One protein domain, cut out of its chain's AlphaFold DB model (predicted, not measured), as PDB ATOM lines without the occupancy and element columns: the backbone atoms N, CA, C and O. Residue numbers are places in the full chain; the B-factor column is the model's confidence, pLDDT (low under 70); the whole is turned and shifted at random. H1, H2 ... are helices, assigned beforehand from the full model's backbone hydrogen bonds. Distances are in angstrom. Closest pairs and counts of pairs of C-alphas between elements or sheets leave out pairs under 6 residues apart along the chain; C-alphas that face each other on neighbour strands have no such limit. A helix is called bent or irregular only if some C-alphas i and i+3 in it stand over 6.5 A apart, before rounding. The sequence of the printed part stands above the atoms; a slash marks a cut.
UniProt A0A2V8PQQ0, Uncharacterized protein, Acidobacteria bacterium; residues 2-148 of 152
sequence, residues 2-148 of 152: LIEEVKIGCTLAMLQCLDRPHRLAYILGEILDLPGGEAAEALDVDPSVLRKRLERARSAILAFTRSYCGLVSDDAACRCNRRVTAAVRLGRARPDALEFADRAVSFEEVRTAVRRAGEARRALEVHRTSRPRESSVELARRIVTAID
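What this domain is: This is residues 2 to 148 of the 152 residues of an uncharacterized protein of Acidobacteria bacterium (UniProt A0A2V8PQQ0). A single long helix, H4, runs along one side of the domain in the direction of its longest axis, and H2 and H7 cross it nearly at right angles at separate places. H3 and H8 pack with H2 at the end where H4 begins; H1 reaches from H5, at the other end, toward the middle, and H6 folds back on H7 as a helical hairpin. The 147 printed residues hold eight named helices, H1 to H8 in order, and no named strand: an all-helix domain with mostly crossed packing. It is compact, with a radius of gyration of the C-alphas of 15.5 A and spans of 44 by 32 by 23 A.

How they stand to each other: Start at H1, residues 2 to 15; its residues 2 to 7 touch H5, residues 80 to 89, about perpendicular at 88 degrees, closest at the C-alphas of Ile 3 and Asn 81, 5.3 A apart. Next look at H2, residues 20 to 31, a hub with four touching helices. It touches H4, residues 47 to 68, at 83 degrees, about perpendicular, with the C-alphas of His 22 and Arg 53 closest at 5.2 A. H3, residues 36 to 42, touches residues 25 to 29 of H2, closest at the C-alphas of Leu 28 and Ala 39, 5.8 A. Further on, H6, residues 107 to 116, and H7, residues 119 to 128, touch in a hairpin, closest at the C-alphas of Val 114 and Arg 122, 5.3 A. H7, the other hub, touches residues 58 to 65 of H4 at 89 degrees, with the C-alphas of Leu 62 and Ala 123 closest at 5.6 A. H1 and H7 only just touch, with 3 pairs of C-alphas within 8 A. Last, H8, residues 136 to 147, touches H2 at a shallow tilt of 30 degrees, opposite ways, closest at the C-alphas of Leu 28 and Ala 140, 6.5 A. H4 and H8 are apart. Every O i to N i+4 pair is within hydrogen-bond range in H1, H2, H3, H4, H6 and H8, against 4 of 6 in H5 and 3 of 6 in H7.

Where its parts are: Find C-alpha 2 at (290.498, 247.886, 248.398); from there H1 runs 20.1 A. H2 measures 15.2 A and H3 9.8 A. H4 begins at C-alpha 47, (292.103, 277.023, 273.246), and runs 31.4 A. H5 spans 14.4 A and is irregular, with C-alphas 82 and 85 7.1 A apart. H6 and H7 each measure 14.5 A, and H8 runs 16.2 A to C-alpha 147 at (279.077, 267.245, 261.798).

The domain as a whole: The C-alphas of Ser 48 and Asp 96 are the two farthest apart, 45.0 A. The printed part has no cut. The links from H4 to H5 and from H5 to H6 are long. Look for pLDDT under 70 at residue 120 and residues 129 to 136.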
ATOM      1  N   LEU A   2     291.514 248.259 247.391       90.44
ATOM      2  CA  LEU A   2     290.498 247.886 248.398       90.44
ATOM      3  C   LEU A   2     290.978 247.790 249.857       90.44
ATOM      4  O   LEU A   2     290.208 248.039 250.778       90.44
ATOM      5  N   ILE A   3     292.242 247.434 250.091       90.69
ATOM      6  CA  ILE A   3     292.815 247.440 251.448       90.69
ATOM      7  C   ILE A   3     292.791 248.857 252.030       90.69
ATOM      8  O   ILE A   3     292.457 249.034 253.199       90.69
ATOM      9  N   GLU A   4     293.133 249.842 251.200       86.88
ATOM     10  CA  GLU A   4     293.161 251.252 251.574       86.88
ATOM     11  C   GLU A   4     291.741 251.775 251.792       86.88
ATOM     12  O   GLU A   4     291.476 252.395 252.815       86.88
ATOM     13  N   GLU A   5     290.805 251.401 250.916       87.38
ATOM     14  CA  GLU A   5     289.379 251.718 251.052       87.38
ATOM     15  C   GLU A   5     288.828 251.258 252.409       87.38
ATOM     16  O   GLU A   5     288.243 252.030 253.166       87.38
ATOM     17  N   VAL A   6     289.100 250.003 252.778       91.31
ATOM     18  CA  VAL A   6     288.672 249.439 254.065       91.31
ATOM     19  C   VAL A   6     289.383 250.103 255.242       91.31
ATOM     20  O   VAL A   6     288.772 250.283 256.298       91.31
ATOM     21  N   LYS A   7     290.663 250.460 255.093       89.88
ATOM     22  CA  LYS A   7     291.429 251.158 256.132       89.88
ATOM     23  C   LYS A   7     290.836 252.545 256.404       89.88
ATOM     24  O   LYS A   7     290.606 252.871 257.572       89.88
ATOM     25  N   ILE A   8     290.543 253.322 255.360       85.88
ATOM     26  CA  ILE A   8     289.937 254.653 255.485       85.88
ATOM     27  C   ILE A   8     288.508 254.530 256.027       85.88
ATOM     28  O   ILE A   8     288.182 255.146 257.040       85.88
ATOM     29  N   GLY A   9     287.687 253.642 255.463       88.62
ATOM     30  CA  GLY A   9     286.319 253.424 255.937       88.62
ATOM     31  C   GLY A   9     286.251 253.000 257.410       88.62
ATOM     32  O   GLY A   9     285.419 253.495 258.170       88.62
ATOM     33  N   CYS A  10     287.156 252.128 257.871       89.38
ATOM     34  CA  CYS A  10     287.174 251.720 259.280       89.38
ATOM     35  C   CYS A  10     287.675 252.820 260.225       89.38
ATOM     36  O   CYS A  10     287.223 252.880 261.366       89.38
ATOM     37  N   THR A  11     288.558 253.696 259.743       87.19
ATOM     38  CA  THR A  11     288.977 254.910 260.446       87.19
ATOM     39  C   THR A  11     287.780 255.829 260.659       87.19
ATOM     40  O   THR A  11     287.514 256.231 261.787       87.19
ATOM     41  N   LEU A  12     287.020 256.105 259.597       87.69
ATOM     42  CA  LEU A  12     285.840 256.965 259.666       87.69
ATOM     43  C   LEU A  12     284.793 256.381 260.620       87.69
ATOM     44  O   LEU A  12     284.275 257.094 261.474       87.69
ATOM     45  N   ALA A  13     284.549 255.069 260.549       89.19
ATOM     46  CA  ALA A  13     283.646 254.381 261.469       89.19
ATOM     47  C   ALA A  13     284.109 254.466 262.936       89.19
ATOM     48  O   ALA A  13     283.286 254.665 263.824       89.19
ATOM     49  N   MET A  14     285.415 254.349 263.197       90.00
ATOM     50  CA  MET A  14     285.987 254.457 264.544       90.00
ATOM     51  C   MET A  14     285.759 255.846 265.160       90.00
ATOM     52  O   MET A  14     285.464 255.937 266.349       90.00
ATOM     53  N   LEU A  15     285.854 256.922 264.373       90.31
ATOM     54  CA  LEU A  15     285.627 258.290 264.864       90.31
ATOM     55  C   LEU A  15     284.189 258.518 265.337       90.31
ATOM     56  O   LEU A  15     283.962 259.346 266.218       90.31
ATOM     57  N   GLN A  16     283.225 257.759 264.809       89.44
ATOM     58  CA  GLN A  16     281.832 257.844 265.249       89.44
ATOM     59  C   GLN A  16     281.636 257.368 266.695       89.44
ATOM     60  O   GLN A  16     280.626 257.712 267.303       89.44
ATOM     61  N   CYS A  17     282.602 256.639 267.263       88.75
ATOM     62  CA  CYS A  17     282.601 256.252 268.675       88.75
ATOM     63  C   CYS A  17     282.941 257.414 269.626       88.75
ATOM     64  O   CYS A  17     282.714 257.294 270.826       88.75
ATOM     65  N   LEU A  18     283.502 258.522 269.126       93.94
ATOM     66  CA  LEU A  18     283.689 259.746 269.910       93.94
ATOM     67  C   LEU A  18     282.380 260.538 269.951       93.94
ATOM     68  O   LEU A  18     281.669 260.610 268.945       93.94
ATOM     69  N   ASP A  19     282.091 261.201 271.073       94.75
ATOM     70  CA  ASP A  19     281.027 262.207 271.097       94.75
ATOM     71  C   ASP A  19     281.354 263.384 270.156       94.75
ATOM     72  O   ASP A  19     282.485 263.548 269.685       94.75
ATOM     73  N   ARG A  20     280.344 264.202 269.853       94.00
ATOM     74  CA  ARG A  20     280.446 265.283 268.863       94.00
ATOM     75  C   ARG A  20     281.598 266.258 269.155       94.00
ATOM     76  O   ARG A  20     282.432 266.448 268.266       94.00
ATOM     77  N   PRO A  21     281.729 266.817 270.377       95.50
ATOM     78  CA  PRO A  21     282.818 267.744 270.683       95.50
ATOM     79  C   PRO A  21     284.221 267.139 270.564       95.50
ATOM     80  O   PRO A  21     285.138 267.805 270.080       95.50
ATOM     81  N   HIS A  22     284.413 265.891 271.003       96.31
ATOM     82  CA  HIS A  22     285.713 265.220 270.925       96.31
ATOM     83  C   HIS A  22     286.046 264.812 269.486       96.31
ATOM     84  O   HIS A  22     287.195 264.941 269.063       96.31
ATOM     85  N   ARG A  23     285.042 264.376 268.715       95.69
ATOM     86  CA  ARG A  23     285.184 264.038 267.295       95.69
ATOM     87  C   ARG A  23     285.623 265.243 266.474       95.69
ATOM     88  O   ARG A  23     286.564 265.131 265.698       95.69
ATOM     89  N   LEU A  24     284.986 266.393 266.688       95.38
ATOM     90  CA  LEU A  24     285.347 267.647 266.031       95.38
ATOM     91  C   LEU A  24     286.771 268.089 266.377       95.38
ATOM     92  O   LEU A  24     287.560 268.364 265.477       95.38
ATOM     93  N   ALA A  25     287.131 268.083 267.665       95.50
ATOM     94  CA  ALA A  25     288.487 268.420 268.093       95.50
ATOM     95  C   ALA A  25     289.537 267.503 267.442       95.50
ATOM     96  O   ALA A  25     290.572 267.982 266.985       95.50
ATOM     97  N   TYR A  26     289.255 266.198 267.360       93.44
ATOM     98  CA  TYR A  26     290.141 265.222 266.729       93.44
ATOM     99  C   TYR A  26     290.255 265.431 265.216       93.44
ATOM    100  O   TYR A  26     291.357 265.441 264.684       93.44
ATOM    101  N   ILE A  27     289.140 265.633 264.508       91.56
ATOM    102  CA  ILE A  27     289.165 265.840 263.054       91.56
ATOM    103  C   ILE A  27     289.979 267.086 262.706       91.56
ATOM    104  O   ILE A  27     290.873 267.008 261.866       91.56
ATOM    105  N   LEU A  28     289.719 268.212 263.374       92.25
ATOM    106  CA  LEU A  28     290.429 269.452 263.075       92.25
ATOM    107  C   LEU A  28     291.907 269.372 263.484       92.25
ATOM    108  O   LEU A  28     292.772 269.710 262.685       92.25
ATOM    109  N   GLY A  29     292.204 268.887 264.693       90.25
ATOM    110  CA  GLY A  29     293.567 268.891 265.229       90.25
ATOM    111  C   GLY A  29     294.477 267.762 264.734       90.25
ATOM    112  O   GLY A  29     295.681 267.960 264.654       90.25
ATOM    113  N   GLU A  30     293.937 266.581 264.415       87.38
ATOM    114  CA  GLU A  30     294.736 265.404 264.021       87.38
ATOM    115  C   GLU A  30     294.647 265.103 262.531       87.38
ATOM    116  O   GLU A  30     295.655 264.825 261.888       87.38
ATOM    117  N   ILE A  31     293.435 265.107 261.975       85.44
ATOM    118  CA  ILE A  31     293.223 264.644 260.598       85.44
ATOM    119  C   ILE A  31     293.548 265.754 259.609       85.44
ATOM    120  O   ILE A  31     294.199 265.505 258.597       85.44
ATOM    121  N   LEU A  32     293.105 266.972 259.911       83.62
ATOM    122  CA  LEU A  32     293.384 268.148 259.094       83.62
ATOM    123  C   LEU A  32     294.647 268.900 259.537       83.62
ATOM    124  O   LEU A  32     295.076 269.800 258.824       83.62
ATOM    125  N   ASP A  33     295.237 268.518 260.676       85.50
ATOM    126  CA  ASP A  33     296.466 269.108 261.230       85.50
ATOM    127  C   ASP A  33     296.357 270.638 261.418       85.50
ATOM    128  O   ASP A  33     297.339 271.365 261.266       85.50
ATOM    129  N   LEU A  34     295.153 271.149 261.732       88.38
ATOM    130  CA  LEU A  34     294.948 272.583 261.951       88.38
ATOM    131  C   LEU A  34     295.698 273.046 263.210       88.38
ATOM    132  O   LEU A  34     295.626 272.383 264.255       88.38
ATOM    133  N   PRO A  35     296.327 274.234 263.171       89.88
ATOM    134  CA  PRO A  35     296.864 274.868 264.364       89.88
ATOM    135  C   PRO A  35     295.797 275.007 265.451       89.88
ATOM    136  O   PRO A  35     294.642 275.331 265.180       89.88
ATOM    137  N   GLY A  36     296.188 274.808 266.711       89.62
ATOM    138  CA  GLY A  36     295.240 274.807 267.830       89.62
ATOM    139  C   GLY A  36     294.434 276.103 267.974       89.62
ATOM    140  O   GLY A  36     293.292 276.049 268.410       89.62
ATOM    141  N   GLY A  37     294.995 277.253 267.582       90.38
ATOM    142  CA  GLY A  37     294.257 278.518 267.532       90.38
ATOM    143  C   GLY A  37     293.141 278.499 266.484       90.38
ATOM    144  O   GLY A  37     291.992 278.752 266.821       90.38
ATOM    145  N   GLU A  38     293.461 278.104 265.250       91.88
ATOM    146  CA  GLU A  38     292.496 278.004 264.143       91.88
ATOM    147  C   GLU A  38     291.405 276.965 264.420       91.88
ATOM    148  O   GLU A  38     290.227 277.207 264.172       91.88
ATOM    149  N   ALA A  39     291.771 275.808 264.977       93.56
ATOM    150  CA  ALA A  39     290.801 274.783 265.347       93.56
ATOM    151  C   ALA A  39     289.890 275.233 266.503       93.56
ATOM    152  O   ALA A  39     288.721 274.855 266.538       93.56
ATOM    153  N   ALA A  40     290.405 276.028 267.448       94.75
ATOM    154  CA  ALA A  40     289.617 276.579 268.548       94.75
ATOM    155  C   ALA A  40     288.653 277.660 268.044       94.75
ATOM    156  O   ALA A  40     287.485 277.642 268.420       94.75
ATOM    157  N   GLU A  41     289.120 278.523 267.137       93.31
ATOM    158  CA  GLU A  41     288.304 279.534 266.460       93.31
ATOM    159  C   GLU A  41     287.187 278.890 265.630       93.31
ATOM    160  O   GLU A  41     286.020 279.227 265.798       93.31
ATOM    161  N   ALA A  42     287.508 277.907 264.783       92.88
ATOM    162  CA  ALA A  42     286.512 277.189 263.983       92.88
ATOM    163  C   ALA A  42     285.465 276.476 264.855       92.88
ATOM    164  O   ALA A  42     284.323 276.279 264.439       92.88
ATOM    165  N   LEU A  43     285.857 276.089 266.072       93.12
ATOM    166  CA  LEU A  43     284.980 275.484 267.058       93.12
ATOM    167  C   LEU A  43     284.391 276.481 268.044       93.12
ATOM    168  O   LEU A  43     283.694 276.013 268.928       93.12
ATOM    169  N   ASP A  44     284.591 277.789 267.920       94.50
ATOM    170  CA  ASP A  44     284.091 278.793 268.868       94.50
ATOM    171  C   ASP A  44     284.248 278.354 270.342       94.50
ATOM    172  O   ASP A  44     283.293 278.220 271.111       94.50
ATOM    173  N   VAL A  45     285.470 277.957 270.706       95.94
ATOM    174  CA  VAL A  45     285.831 277.561 272.072       95.94
ATOM    175  C   VAL A  45     287.167 278.154 272.473       95.94
ATOM    176  O   VAL A  45     288.024 278.434 271.641       95.94
ATOM    177  N   ASP A  46     287.395 278.254 273.779       96.31
ATOM    178  CA  ASP A  46     288.709 278.610 274.298       96.31
ATOM    179  C   ASP A  46     289.778 277.550 273.916       96.31
ATOM    180  O   ASP A  46     289.511 276.339 273.993       96.31
ATOM    181  N   PRO A  47     291.019 277.954 273.573       95.06
ATOM    182  CA  PRO A  47     292.103 277.023 273.246       95.06
ATOM    183  C   PRO A  47     292.387 275.963 274.324       95.06
ATOM    184  O   PRO A  47     292.821 274.847 274.017       95.06
ATOM    185  N   SER A  48     292.142 276.259 275.604       96.44
ATOM    186  CA  SER A  48     292.275 275.286 276.694       96.44
ATOM    187  C   SER A  48     291.188 274.206 276.664       96.44
ATOM    188  O   SER A  48     291.475 273.047 276.985       96.44
ATOM    189  N   VAL A  49     289.970 274.548 276.228       97.50
ATOM    190  CA  VAL A  49     288.867 273.597 276.033       97.50
ATOM    191  C   VAL A  49     289.177 272.681 274.857       97.50
ATOM    192  O   VAL A  49     289.068 271.461 275.004       97.50
ATOM    193  N   LEU A  50     289.631 273.241 273.726       97.06
ATOM    194  CA  LEU A  50     290.079 272.451 272.576       97.06
ATOM    195  C   LEU A  50     291.148 271.440 272.997       97.06
ATOM    196  O   LEU A  50     291.010 270.247 272.732       97.06
ATOM    197  N   ARG A  51     292.195 271.902 273.686       95.75
ATOM    198  CA  ARG A  51     293.316 271.058 274.123       95.75
ATOM    199  C   ARG A  51     292.858 269.884 274.987       95.75
ATOM    200  O   ARG A  51     293.264 268.756 274.722       95.75
ATOM    201  N   LYS A  52     291.974 270.122 275.964       97.94
ATOM    202  CA  LYS A  52     291.411 269.056 276.815       97.94
ATOM    203  C   LYS A  52     290.557 268.065 276.019       97.94
ATOM    204  O   LYS A  52     290.654 266.860 276.244       97.94
ATOM    205  N   ARG A  53     289.721 268.547 275.087       97.56
ATOM    206  CA  ARG A  53     288.927 267.674 274.199       97.56
ATOM    207  C   ARG A  53     289.839 266.814 273.332       97.56
ATOM    208  O   ARG A  53     289.654 265.606 273.242       97.56
ATOM    209  N   LEU A  54     290.864 267.415 272.743       95.62
ATOM    210  CA  LEU A  54     291.798 266.716 271.875       95.62
ATOM    211  C   LEU A  54     292.599 265.644 272.630       95.62
ATOM    212  O   LEU A  54     292.743 264.524 272.147       95.62
ATOM    213  N   GLU A  55     293.062 265.941 273.845       94.94
ATOM    214  CA  GLU A  55     293.745 264.977 274.717       94.94
ATOM    215  C   GLU A  55     292.878 263.742 275.019       94.94
ATOM    216  O   GLU A  55     293.319 262.599 274.858       94.94
ATOM    217  N   ARG A  56     291.617 263.962 275.403       95.56
ATOM    218  CA  ARG A  56     290.658 262.880 275.673       95.56
ATOM    219  C   ARG A  56     290.353 262.064 274.421       95.56
ATOM    220  O   ARG A  56     290.361 260.836 274.480       95.56
ATOM    221  N   ALA A  57     290.148 262.730 273.284       95.31
ATOM    222  CA  ALA A  57     289.903 262.068 272.008       95.31
ATOM    223  C   ALA A  57     291.085 261.175 271.599       95.31
ATOM    224  O   ALA A  57     290.892 259.996 271.302       95.31
ATOM    225  N   ARG A  58     292.321 261.691 271.672       92.62
ATOM    226  CA  ARG A  58     293.547 260.915 271.410       92.62
ATOM    227  C   ARG A  58     293.632 259.680 272.298       92.62
ATOM    228  O   ARG A  58     293.936 258.596 271.806       92.62
ATOM    229  N   SER A  59     293.330 259.835 273.585       92.75
ATOM    230  CA  SER A  59     293.383 258.741 274.556       92.75
ATOM    231  C   SER A  59     292.373 257.638 274.222       92.75
ATOM    232  O   SER A  59     292.726 256.459 274.220       92.75
ATOM    233  N   ALA A  60     291.143 258.011 273.857       93.75
ATOM    234  CA  ALA A  60     290.102 257.068 273.452       93.75
ATOM    235  C   ALA A  60     290.466 256.309 272.162       93.75
ATOM    236  O   ALA A  60     290.367 255.080 272.116       93.75
ATOM    237  N   ILE A  61     290.949 257.012 271.131       92.69
ATOM    238  CA  ILE A  61     291.369 256.378 269.870       92.69
ATOM    239  C   ILE A  61     292.582 255.464 270.086       92.69
ATOM    240  O   ILE A  61     292.640 254.358 269.540       92.69
ATOM    241  N   LEU A  62     293.547 255.884 270.904       90.69
ATOM    242  CA  LEU A  62     294.710 255.068 271.233       90.69
ATOM    243  C   LEU A  62     294.308 253.784 271.968       90.69
ATOM    244  O   LEU A  62     294.775 252.706 271.604       90.69
ATOM    245  N   ALA A  63     293.416 253.877 272.956       91.75
ATOM    246  CA  ALA A  63     292.896 252.709 273.659       91.75
ATOM    247  C   ALA A  63     292.212 251.732 272.689       91.75
ATOM    248  O   ALA A  63     292.565 250.554 272.646       91.75
ATOM    249  N   PHE A  64     291.312 252.229 271.833       92.19
ATOM    250  CA  PHE A  64     290.632 251.401 270.837       92.19
ATOM    251  C   PHE A  64     291.621 250.720 269.880       92.19
ATOM    252  O   PHE A  64     291.574 249.509 269.656       92.19
ATOM    253  N   THR A  65     292.547 251.485 269.304       91.62
ATOM    254  CA  THR A  65     293.481 250.949 268.308       91.62
ATOM    255  C   THR A  65     294.469 249.948 268.903       91.62
ATOM    256  O   THR A  65     294.792 248.974 268.225       91.62
ATOM    257  N   ARG A  66     294.887 250.102 270.166       91.12
ATOM    258  CA  ARG A  66     295.674 249.076 270.875       91.12
ATOM    259  C   ARG A  66     294.929 247.759 271.017       91.12
ATOM    260  O   ARG A  66     295.519 246.710 270.785       91.12
ATOM    261  N   SER A  67     293.659 247.812 271.398       93.00
ATOM    262  CA  SER A  67     292.870 246.603 271.636       93.00
ATOM    263  C   SER A  67     292.492 245.894 270.337       93.00
ATOM    264  O   SER A  67     292.451 244.667 270.292       93.00
ATOM    265  N   TYR A  68     292.222 246.652 269.269       92.69
ATOM    266  CA  TYR A  68     291.555 246.094 268.093       92.69
ATOM    267  C   TYR A  68     292.344 246.182 266.793       92.69
ATOM    268  O   TYR A  68     292.082 245.363 265.917       92.69
ATOM    269  N   CYS A  69     293.300 247.101 266.618       93.94
ATOM    270  CA  CYS A  69     293.945 247.348 265.324       93.94
ATOM    271  C   CYS A  69     295.311 246.658 265.173       93.94
ATOM    272  O   CYS A  69     296.286 247.031 265.819       93.94
ATOM    273  N   GLY A  70     295.424 245.746 264.203       93.56
ATOM    274  CA  GLY A  70     296.670 245.042 263.878       93.56
ATOM    275  C   GLY A  70     297.831 245.885 263.368       93.56
ATOM    276  O   GLY A  70     298.979 245.444 263.386       93.56
ATOM    277  N   LEU A  71     297.544 247.092 262.876       91.50
ATOM    278  CA  LEU A  71     298.590 248.047 262.508       91.50
ATOM    279  C   LEU A  71     299.298 248.575 263.767       91.50
ATOM    280  O   LEU A  71     300.509 248.787 263.753       91.50
ATOM    281  N   VAL A  72     298.557 248.716 264.872       91.25
ATOM    282  CA  VAL A  72     299.022 249.327 266.126       91.25
ATOM    283  C   VAL A  72     299.487 248.294 267.152       91.25
ATOM    284  O   VAL A  72     300.486 248.543 267.827       91.25
ATOM    285  N   SER A  73     298.812 247.147 267.253       90.88
ATOM    286  CA  SER A  73     299.116 246.070 268.204       90.88
ATOM    287  C   SER A  73     299.188 244.708 267.512       90.88
ATOM    288  O   SER A  73     298.421 244.439 266.588       90.88
ATOM    289  N   ASP A  74     300.127 243.853 267.921       89.44
ATOM    290  CA  ASP A  74     300.284 242.517 267.329       89.44
ATOM    291  C   ASP A  74     299.221 241.542 267.831       89.44
ATOM    292  O   ASP A  74     298.714 240.748 267.036       89.44
ATOM    293  N   ASP A  75     298.813 241.713 269.090       91.44
ATOM    294  CA  ASP A  75     297.791 240.914 269.773       91.44
ATOM    295  C   ASP A  75     296.371 241.225 269.285       91.44
ATOM    296  O   ASP A  75     295.448 240.424 269.425       91.44
ATOM    297  N   ALA A  76     296.178 242.395 268.673       94.50
ATOM    298  CA  ALA A  76     294.908 242.764 268.074       94.50
ATOM    299  C   ALA A  76     294.582 241.857 266.879       94.50
ATOM    300  O   ALA A  76     295.457 241.545 266.078       94.50
ATOM    301  N   ALA A  77     293.314 241.495 266.672       92.62
ATOM    302  CA  ALA A  77     292.918 240.584 265.588       92.62
ATOM    303  C   ALA A  77     292.676 241.272 264.224       92.62
ATOM    304  O   ALA A  77     292.783 240.633 263.173       92.62
ATOM    305  N   CYS A  78     292.342 242.570 264.193       94.44
ATOM    306  CA  CYS A  78     291.989 243.256 262.943       94.44
ATOM    307  C   CYS A  78     293.185 243.325 261.991       94.44
ATOM    308  O   CYS A  78     294.279 243.730 262.382       94.44
ATOM    309  N   ARG A  79     292.976 243.008 260.714       93.94
ATOM    310  CA  ARG A  79     293.950 243.235 259.641       93.94
ATOM    311  C   ARG A  79     293.194 243.708 258.402       93.94
ATOM    312  O   ARG A  79     292.321 242.986 257.922       93.94
ATOM    313  N   CYS A  80     293.479 244.909 257.892       91.81
ATOM    314  CA  CYS A  80     292.704 245.493 256.784       91.81
ATOM    315  C   CYS A  80     292.735 244.606 255.533       91.81
ATOM    316  O   CYS A  80     291.692 244.367 254.931       91.81
ATOM    317  N   ASN A  81     293.891 244.014 255.217       91.81
ATOM    318  CA  ASN A  81     294.040 243.056 254.118       91.81
ATOM    319  C   ASN A  81     293.186 241.784 254.276       91.81
ATOM    320  O   ASN A  81     292.792 241.202 253.274       91.81
ATOM    321  N   ARG A  82     292.840 241.384 255.506       94.81
ATOM    322  CA  ARG A  82     291.925 240.259 255.779       94.81
ATOM    323  C   ARG A  82     290.454 240.677 255.856       94.81
ATOM    324  O   ARG A  82     289.572 239.828 255.816       94.81
ATOM    325  N   ARG A  83     290.170 241.978 255.976       94.25
ATOM    326  CA  ARG A  83     288.806 242.518 256.093       94.25
ATOM    327  C   ARG A  83     288.161 242.855 254.755       94.25
ATOM    328  O   ARG A  83     286.945 243.006 254.733       94.25
ATOM    329  N   VAL A  84     288.933 242.936 253.667       94.75
ATOM    330  CA  VAL A  84     288.434 243.296 252.327       94.75
ATOM    331  C   VAL A  84     287.241 242.444 251.910       94.75
ATOM    332  O   VAL A  84     286.179 242.996 251.645       94.75
ATOM    333  N   THR A  85     287.364 241.117 251.936       95.25
ATOM    334  CA  THR A  85     286.281 240.213 251.514       95.25
ATOM    335  C   THR A  85     284.996 240.447 252.305       95.25
ATOM    336  O   THR A  85     283.912 240.549 251.735       95.25
ATOM    337  N   ALA A  86     285.109 240.582 253.630       95.50
ATOM    338  CA  ALA A  86     283.960 240.848 254.484       95.50
ATOM    339  C   ALA A  86     283.371 242.247 254.239       95.50
ATOM    340  O   ALA A  86     282.155 242.399 254.254       95.50
ATOM    341  N   ALA A  87     284.209 243.260 254.013       94.50
ATOM    342  CA  ALA A  87     283.765 244.620 253.727       94.50
ATOM    343  C   ALA A  87     283.002 244.701 252.400       94.50
ATOM    344  O   ALA A  87     281.937 245.307 252.374       94.50
ATOM    345  N   VAL A  88     283.488 244.028 251.354       96.00
ATOM    346  CA  VAL A  88     282.799 243.940 250.058       96.00
ATOM    347  C   VAL A  88     281.462 243.222 250.206       96.00
ATOM    348  O   VAL A  88     280.430 243.754 249.811       96.00
ATOM    349  N   ARG A  89     281.445 242.058 250.869       96.56
ATOM    350  CA  ARG A  89     280.206 241.297 251.101       96.56
ATOM    351  C   ARG A  89     279.152 242.090 251.880       96.56
ATOM    352  O   ARG A  89     277.965 241.909 251.655       96.56
ATOM    353  N   LEU A  90     279.583 242.933 252.818       94.75
ATOM    354  CA  LEU A  90     278.704 243.775 253.634       94.75
ATOM    355  C   LEU A  90     278.382 245.129 252.977       94.75
ATOM    356  O   LEU A  90     277.787 245.975 253.637       94.75
ATOM    357  N   GLY A  91     278.822 245.374 251.739       92.12
ATOM    358  CA  GLY A  91     278.602 246.643 251.035       92.12
ATOM    359  C   GLY A  91     279.366 247.841 251.612       92.12
ATOM    360  O   GLY A  91     279.094 248.975 251.245       92.12
ATOM    361  N   ARG A  92     280.333 247.614 252.508       90.56
ATOM    362  CA  ARG A  92     281.171 248.663 253.123       90.56
ATOM    363  C   ARG A  92     282.319 249.127 252.223       90.56
ATOM    364  O   ARG A  92     282.989 250.093 252.559       90.56
ATOM    365  N   ALA A  93     282.604 248.387 251.157       90.50
ATOM    366  CA  ALA A  93     283.573 248.740 250.130       90.50
ATOM    367  C   ALA A  93     283.068 248.207 248.786       90.50
ATOM    368  O   ALA A  93     282.630 247.058 248.715       90.50
ATOM    369  N   ARG A  94     283.150 249.017 247.730       92.38
ATOM    370  CA  ARG A  94     282.695 248.651 246.384       92.38
ATOM    371  C   ARG A  94     283.898 248.578 245.436       92.38
ATOM    372  O   ARG A  94     284.527 249.605 245.201       92.38
ATOM    373  N   PRO A  95     284.283 247.385 244.935       91.69
ATOM    374  CA  PRO A  95     285.456 247.214 244.063       91.69
ATOM    375  C   PRO A  95     285.454 248.072 242.800       91.69
ATOM    376  O   PRO A  95     286.516 248.460 242.321       91.69
ATOM    377  N   ASP A  96     284.266 248.344 242.283       91.88
ATOM    378  CA  ASP A  96     283.959 249.100 241.074       91.88
ATOM    379  C   ASP A  96     283.716 250.596 241.333       91.88
ATOM    380  O   ASP A  96     283.702 251.385 240.393       91.88
ATOM    381  N   ALA A  97     283.552 250.996 242.596       87.94
ATOM    382  CA  ALA A  97     283.208 252.359 242.987       87.94
ATOM    383  C   ALA A  97     283.841 252.713 244.342       87.94
ATOM    384  O   ALA A  97     283.158 252.797 245.363       87.94
ATOM    385  N   LEU A  98     285.164 252.886 244.348       81.31
ATOM    386  CA  LEU A  98     285.900 253.310 245.542       81.31
ATOM    387  C   LEU A  98     285.521 254.746 245.908       81.31
ATOM    388  O   LEU A  98     285.521 255.624 245.046       81.31
ATOM    389  N   GLU A  99     285.219 254.981 247.181       82.50
ATOM    390  CA  GLU A  99     284.804 256.294 247.680       82.50
ATOM    391  C   GLU A  99     285.988 257.094 248.224       82.50
ATOM    392  O   GLU A  99     285.963 258.324 248.189       82.50
ATOM    393  N   PHE A 100     287.032 256.414 248.713       81.25
ATOM    394  CA  PHE A 100     288.109 257.066 249.461       81.25
ATOM    395  C   PHE A 100     289.506 256.826 248.887       81.25
ATOM    396  O   PHE A 100     290.346 257.726 248.904       81.25
ATOM    397  N   ALA A 101     289.802 255.605 248.444       82.06
ATOM    398  CA  ALA A 101     291.158 255.222 248.074       82.06
ATOM    399  C   ALA A 101     291.572 255.778 246.701       82.06
ATOM    400  O   ALA A 101     291.038 255.360 245.676       82.06
ATOM    401  N   ASP A 102     292.602 256.630 246.674       80.38
ATOM    402  CA  ASP A 102     293.210 257.140 245.432       80.38
ATOM    403  C   ASP A 102     294.445 256.340 244.977       80.38
ATOM    404  O   ASP A 102     294.815 256.356 243.804       80.38
ATOM    405  N   ARG A 103     295.066 255.594 245.900       79.50
ATOM    406  CA  ARG A 103     296.293 254.835 245.664       79.50
ATOM    407  C   ARG A 103     296.306 253.522 246.429       79.50
ATOM    408  O   ARG A 103     295.703 253.364 247.492       79.50
ATOM    409  N   ALA A 104     297.041 252.551 245.903       80.00
ATOM    410  CA  ALA A 104     297.303 251.314 246.619       80.00
ATOM    411  C   ALA A 104     298.421 251.520 247.648       80.00
ATOM    412  O   ALA A 104     299.411 252.199 247.377       80.00
ATOM    413  N   VAL A 105     298.270 250.893 248.814       78.81
ATOM    414  CA  VAL A 105     299.303 250.848 249.853       78.81
ATOM    415  C   VAL A 105     299.393 249.424 250.391       78.81
ATOM    416  O   VAL A 105     298.365 248.752 250.543       78.81
ATOM    417  N   SER A 106     300.608 248.946 250.669       84.56
ATOM    418  CA  SER A 106     300.792 247.654 251.324       84.56
ATOM    419  C   SER A 106     300.422 247.745 252.800       84.56
ATOM    420  O   SER A 106     300.808 248.678 253.506       84.56
ATOM    421  N   PHE A 107     299.723 246.727 253.301       84.75
ATOM    422  CA  PHE A 107     299.442 246.611 254.730       84.75
ATOM    423  C   PHE A 107     300.731 246.609 255.566       84.75
ATOM    424  O   PHE A 107     300.774 247.241 256.618       84.75
ATOM    425  N   GLU A 108     301.782 245.932 255.096       86.94
ATOM    426  CA  GLU A 108     303.035 245.793 255.848       86.94
ATOM    427  C   GLU A 108     303.851 247.095 255.866       86.94
ATOM    428  O   GLU A 108     304.435 247.453 256.890       86.94
ATOM    429  N   GLU A 109     303.820 247.861 254.773       85.69
ATOM    430  CA  GLU A 109     304.428 249.198 254.718       85.69
ATOM    431  C   GLU A 109     303.753 250.143 255.716       85.69
ATOM    432  O   GLU A 109     304.427 250.804 256.508       85.69
ATOM    433  N   VAL A 110     302.413 250.158 255.735       85.50
ATOM    434  CA  VAL A 110     301.643 250.963 256.695       85.50
ATOM    435  C   VAL A 110     301.926 250.505 258.120       85.50
ATOM    436  O   VAL A 110     302.144 251.338 258.995       85.50
ATOM    437  N   ARG A 111     301.963 249.194 258.371       87.38
ATOM    438  CA  ARG A 111     302.278 248.649 259.696       87.38
ATOM    439  C   ARG A 111     303.657 249.105 260.159       87.38
ATOM    440  O   ARG A 111     303.790 249.577 261.282       87.38
ATOM    441  N   THR A 112     304.656 249.036 259.287       87.06
ATOM    442  CA  THR A 112     306.013 249.507 259.585       87.06
ATOM    443  C   THR A 112     306.017 250.997 259.936       87.06
ATOM    444  O   THR A 112     306.611 251.388 260.942       87.06
ATOM    445  N   ALA A 113     305.321 251.827 259.154       86.06
ATOM    446  CA  ALA A 113     305.207 253.262 259.413       86.06
ATOM    447  C   ALA A 113     304.534 253.552 260.767       86.06
ATOM    448  O   ALA A 113     305.091 254.273 261.595       86.06
ATOM    449  N   VAL A 114     303.393 252.913 261.040       86.88
ATOM    450  CA  VAL A 114     302.653 253.057 262.303       86.88
ATOM    451  C   VAL A 114     303.493 252.604 263.500       86.88
ATOM    452  O   VAL A 114     303.435 253.223 264.559       86.88
ATOM    453  N   ARG A 115     304.323 251.563 263.367       83.56
ATOM    454  CA  ARG A 115     305.156 251.061 264.476       83.56
ATOM    455  C   ARG A 115     306.350 251.937 264.812       83.56
ATOM    456  O   ARG A 115     306.744 251.975 265.976       83.56
ATOM    457  N   ARG A 116     306.881 252.667 263.833       84.31
ATOM    458  CA  ARG A 116     307.926 253.672 264.071       84.31
ATOM    459  C   ARG A 116     307.403 254.892 264.835       84.31
ATOM    460  O   ARG A 116     308.199 255.623 265.416       84.31
ATOM    461  N   ALA A 117     306.088 255.104 264.884       81.00
ATOM    462  CA  ALA A 117     305.494 256.183 265.660       81.00
ATOM    463  C   ALA A 117     305.341 255.829 267.150       81.00
ATOM    464  O   ALA A 117     304.956 254.716 267.524       81.00
ATOM    465  N   GLY A 118     305.624 256.809 268.014       72.44
ATOM    466  CA  GLY A 118     305.302 256.749 269.443       72.44
ATOM    467  C   GLY A 118     303.790 256.697 269.686       72.44
ATOM    468  O   GLY A 118     303.006 257.038 268.807       72.44
ATOM    469  N   GLU A 119     303.369 256.283 270.879       70.25
ATOM    470  CA  GLU A 119     301.995 255.855 271.190       70.25
ATOM    471  C   GLU A 119     300.881 256.804 270.711       70.25
ATOM    472  O   GLU A 119     300.060 256.406 269.888       70.25
ATOM    473  N   ALA A 120     300.887 258.071 271.144       66.50
ATOM    474  CA  ALA A 120     299.900 259.069 270.717       66.50
ATOM    475  C   ALA A 120     299.936 259.334 269.200       66.50
ATOM    476  O   ALA A 120     298.903 259.581 268.582       66.50
ATOM    477  N   ARG A 121     301.120 259.221 268.584       71.31
ATOM    478  CA  ARG A 121     301.298 259.381 267.137       71.31
ATOM    479  C   ARG A 121     300.828 258.156 266.356       71.31
ATOM    480  O   ARG A 121     300.497 258.319 265.197       71.31
ATOM    481  N   ARG A 122     300.736 256.950 266.935       81.62
ATOM    482  CA  ARG A 122     300.305 255.744 266.191       81.62
ATOM    483  C   ARG A 122     298.883 255.859 265.663       81.62
ATOM    484  O   ARG A 122     298.648 255.546 264.501       81.62
ATOM    485  N   ALA A 123     297.957 256.308 266.511       78.75
ATOM    486  CA  ALA A 123     296.575 256.579 266.119       78.75
ATOM    487  C   ALA A 123     296.527 257.582 264.956       78.75
ATOM    488  O   ALA A 123     295.865 257.346 263.952       78.75
ATOM    489  N   LEU A 124     297.321 258.645 265.063       76.69
ATOM    490  CA  LEU A 124     297.452 259.677 264.046       76.69
ATOM    491  C   LEU A 124     298.107 259.177 262.747       76.69
ATOM    492  O   LEU A 124     297.643 259.520 261.668       76.69
ATOM    493  N   GLU A 125     299.142 258.337 262.808       81.31
ATOM    494  CA  GLU A 125     299.809 257.790 261.617       81.31
ATOM    495  C   GLU A 125     298.897 256.855 260.813       81.31
ATOM    496  O   GLU A 125     299.031 256.762 259.593       81.31
ATOM    497  N   VAL A 126     297.914 256.205 261.454       77.75
ATOM    498  CA  VAL A 126     296.857 255.495 260.713       77.75
ATOM    499  C   VAL A 126     296.126 256.461 259.769       77.75
ATOM    500  O   VAL A 126     295.799 256.072 258.648       77.75
ATOM    501  N   HIS A 127     295.934 257.718 260.181       74.38
ATOM    502  CA  HIS A 127     295.203 258.751 259.440       74.38
ATOM    503  C   HIS A 127     296.085 259.575 258.496       74.38
ATOM    504  O   HIS A 127     295.696 259.797 257.356       74.38
ATOM    505  N   ARG A 128     297.294 259.977 258.912       70.94
ATOM    506  CA  ARG A 128     298.219 260.819 258.119       70.94
ATOM    507  C   ARG A 128     298.695 260.188 256.815       70.94
ATOM    508  O   ARG A 128     299.205 260.878 255.934       70.94
ATOM    509  N   THR A 129     298.508 258.880 256.659       68.88
ATOM    510  CA  THR A 129     298.701 258.213 255.366       68.88
ATOM    511  C   THR A 129     297.638 258.581 254.314       68.88
ATOM    512  O   THR A 129     297.793 258.188 253.159       68.88
ATOM    513  N   SER A 130     296.624 259.379 254.673       62.44
ATOM    514  CA  SER A 130     295.532 259.868 253.821       62.44
ATOM    515  C   SER A 130     295.522 261.415 253.812       62.44
ATOM    516  O   SER A 130     295.578 262.023 254.876       62.44
ATOM    517  N   ARG A 131     295.497 262.082 252.640       53.50
ATOM    518  CA  ARG A 131     295.656 263.559 252.516       53.50
ATOM    519  C   ARG A 131     294.472 264.260 251.802       53.50
ATOM    520  O   ARG A 131     294.183 263.873 250.672       53.50
ATOM    521  N   PRO A 132     293.847 265.315 252.379       55.59
ATOM    522  CA  PRO A 132     292.847 266.180 251.708       55.59
ATOM    523  C   PRO A 132     293.440 267.437 251.004       55.59
ATOM    524  O   PRO A 132     294.640 267.677 251.099       55.59
ATOM    525  N   ARG A 133     292.610 268.224 250.273       48.12
ATOM    526  CA  ARG A 133     293.008 269.181 249.193       48.12
ATOM    527  C   ARG A 133     292.565 270.688 249.279       48.12
ATOM    528  O   ARG A 133     292.751 271.374 248.281       48.12
ATOM    529  N   GLU A 134     292.027 271.264 250.370       50.56
ATOM    530  CA  GLU A 134     291.465 272.661 250.393       50.56
ATOM    531  C   GLU A 134     291.981 273.596 251.529       50.56
ATOM    532  O   GLU A 134     292.675 273.142 252.436       50.56
ATOM    533  N   SER A 135     291.638 274.905 251.472       61.72
ATOM    534  CA  SER A 135     291.931 275.949 252.490       61.72
ATOM    535  C   SER A 135     291.423 275.568 253.893       61.72
ATOM    536  O   SER A 135     290.251 275.224 254.055       61.72
ATOM    537  N   SER A 136     292.299 275.646 254.904       67.31
ATOM    538  CA  SER A 136     292.168 274.942 256.192       67.31
ATOM    539  C   SER A 136     290.975 275.374 257.055       67.31
ATOM    540  O   SER A 136     290.232 274.518 257.537       67.31
ATOM    541  N   VAL A 137     290.761 276.679 257.246       72.25
ATOM    542  CA  VAL A 137     289.755 277.200 258.196       72.25
ATOM    543  C   VAL A 137     288.332 277.125 257.644       72.25
ATOM    544  O   VAL A 137     287.406 276.736 258.353       72.25
ATOM    545  N   GLU A 138     288.134 277.458 256.370       76.44
ATOM    546  CA  GLU A 138     286.799 277.405 255.760       76.44
ATOM    547  C   GLU A 138     286.316 275.957 255.611       76.44
ATOM    548  O   GLU A 138     285.164 275.633 255.914       76.44
ATOM    549  N   LEU A 139     287.228 275.050 255.249       79.94
ATOM    550  CA  LEU A 139     286.963 273.617 255.283       79.94
ATOM    551  C   LEU A 139     286.575 273.161 256.697       79.94
ATOM    552  O   LEU A 139     285.604 272.418 256.855       79.94
ATOM    553  N   ALA A 140     287.283 273.634 257.725       81.69
ATOM    554  CA  ALA A 140     286.961 273.315 259.110       81.69
ATOM    555  C   ALA A 140     285.552 273.780 259.504       81.69
ATOM    556  O   ALA A 140     284.795 272.985 260.056       81.69
ATOM    557  N   ARG A 141     285.149 275.012 259.165       83.94
ATOM    558  CA  ARG A 141     283.794 275.526 259.455       83.94
ATOM    559  C   ARG A 141     282.698 274.725 258.747       83.94
ATOM    560  O   ARG A 141     281.684 274.379 259.361       83.94
ATOM    561  N   ARG A 142     282.916 274.349 257.483       84.94
ATOM    562  CA  ARG A 142     281.999 273.467 256.737       84.94
ATOM    563  C   ARG A 142     281.868 272.097 257.400       84.94
ATOM    564  O   ARG A 142     280.761 271.576 257.519       84.94
ATOM    565  N   ILE A 143     282.978 271.531 257.873       86.00
ATOM    566  CA  ILE A 143     282.988 270.256 258.602       86.00
ATOM    567  C   ILE A 143     282.245 270.378 259.931       86.00
ATOM    568  O   ILE A 143     281.460 269.491 260.251       86.00
ATOM    569  N   VAL A 144     282.444 271.466 260.679       87.81
ATOM    570  CA  VAL A 144     281.708 271.726 261.927       87.81
ATOM    571  C   VAL A 144     280.209 271.749 261.666       87.81
ATOM    572  O   VAL A 144     279.485 271.029 262.338       87.81
ATOM    573  N   THR A 145     279.762 272.473 260.641       89.38
ATOM    574  CA  THR A 145     278.339 272.555 260.268       89.38
ATOM    575  C   THR A 145     277.768 271.193 259.865       89.38
ATOM    576  O   THR A 145     276.680 270.815 260.285       89.38
ATOM    577  N   ALA A 146     278.505 270.419 259.064       86.94
ATOM    578  CA  ALA A 146     278.055 269.100 258.621       86.94
ATOM    579  C   ALA A 146     278.009 268.085 259.771       86.94
ATOM    580  O   ALA A 146     277.125 267.229 259.832       86.94
ATOM    581  N   ILE A 147     278.988 268.160 260.674       83.94
ATOM    582  CA  ILE A 147     279.077 267.245 261.798       83.94
ATOM    583  C   ILE A 147     278.145 267.666 262.901       83.94
ATOM    584  O   ILE A 147     277.694 266.733 263.529       83.94
ATOM    585  N   ASP A 148     277.849 268.948 263.131       85.44
ATOM    586  CA  ASP A 148     277.010 269.505 264.203       85.44
ATOM    587  C   ASP A 148     276.072 270.618 263.682       85.44
ATOM    588  O   ASP A 148     276.346 271.803 263.877       85.44
TER     589      ASP A 148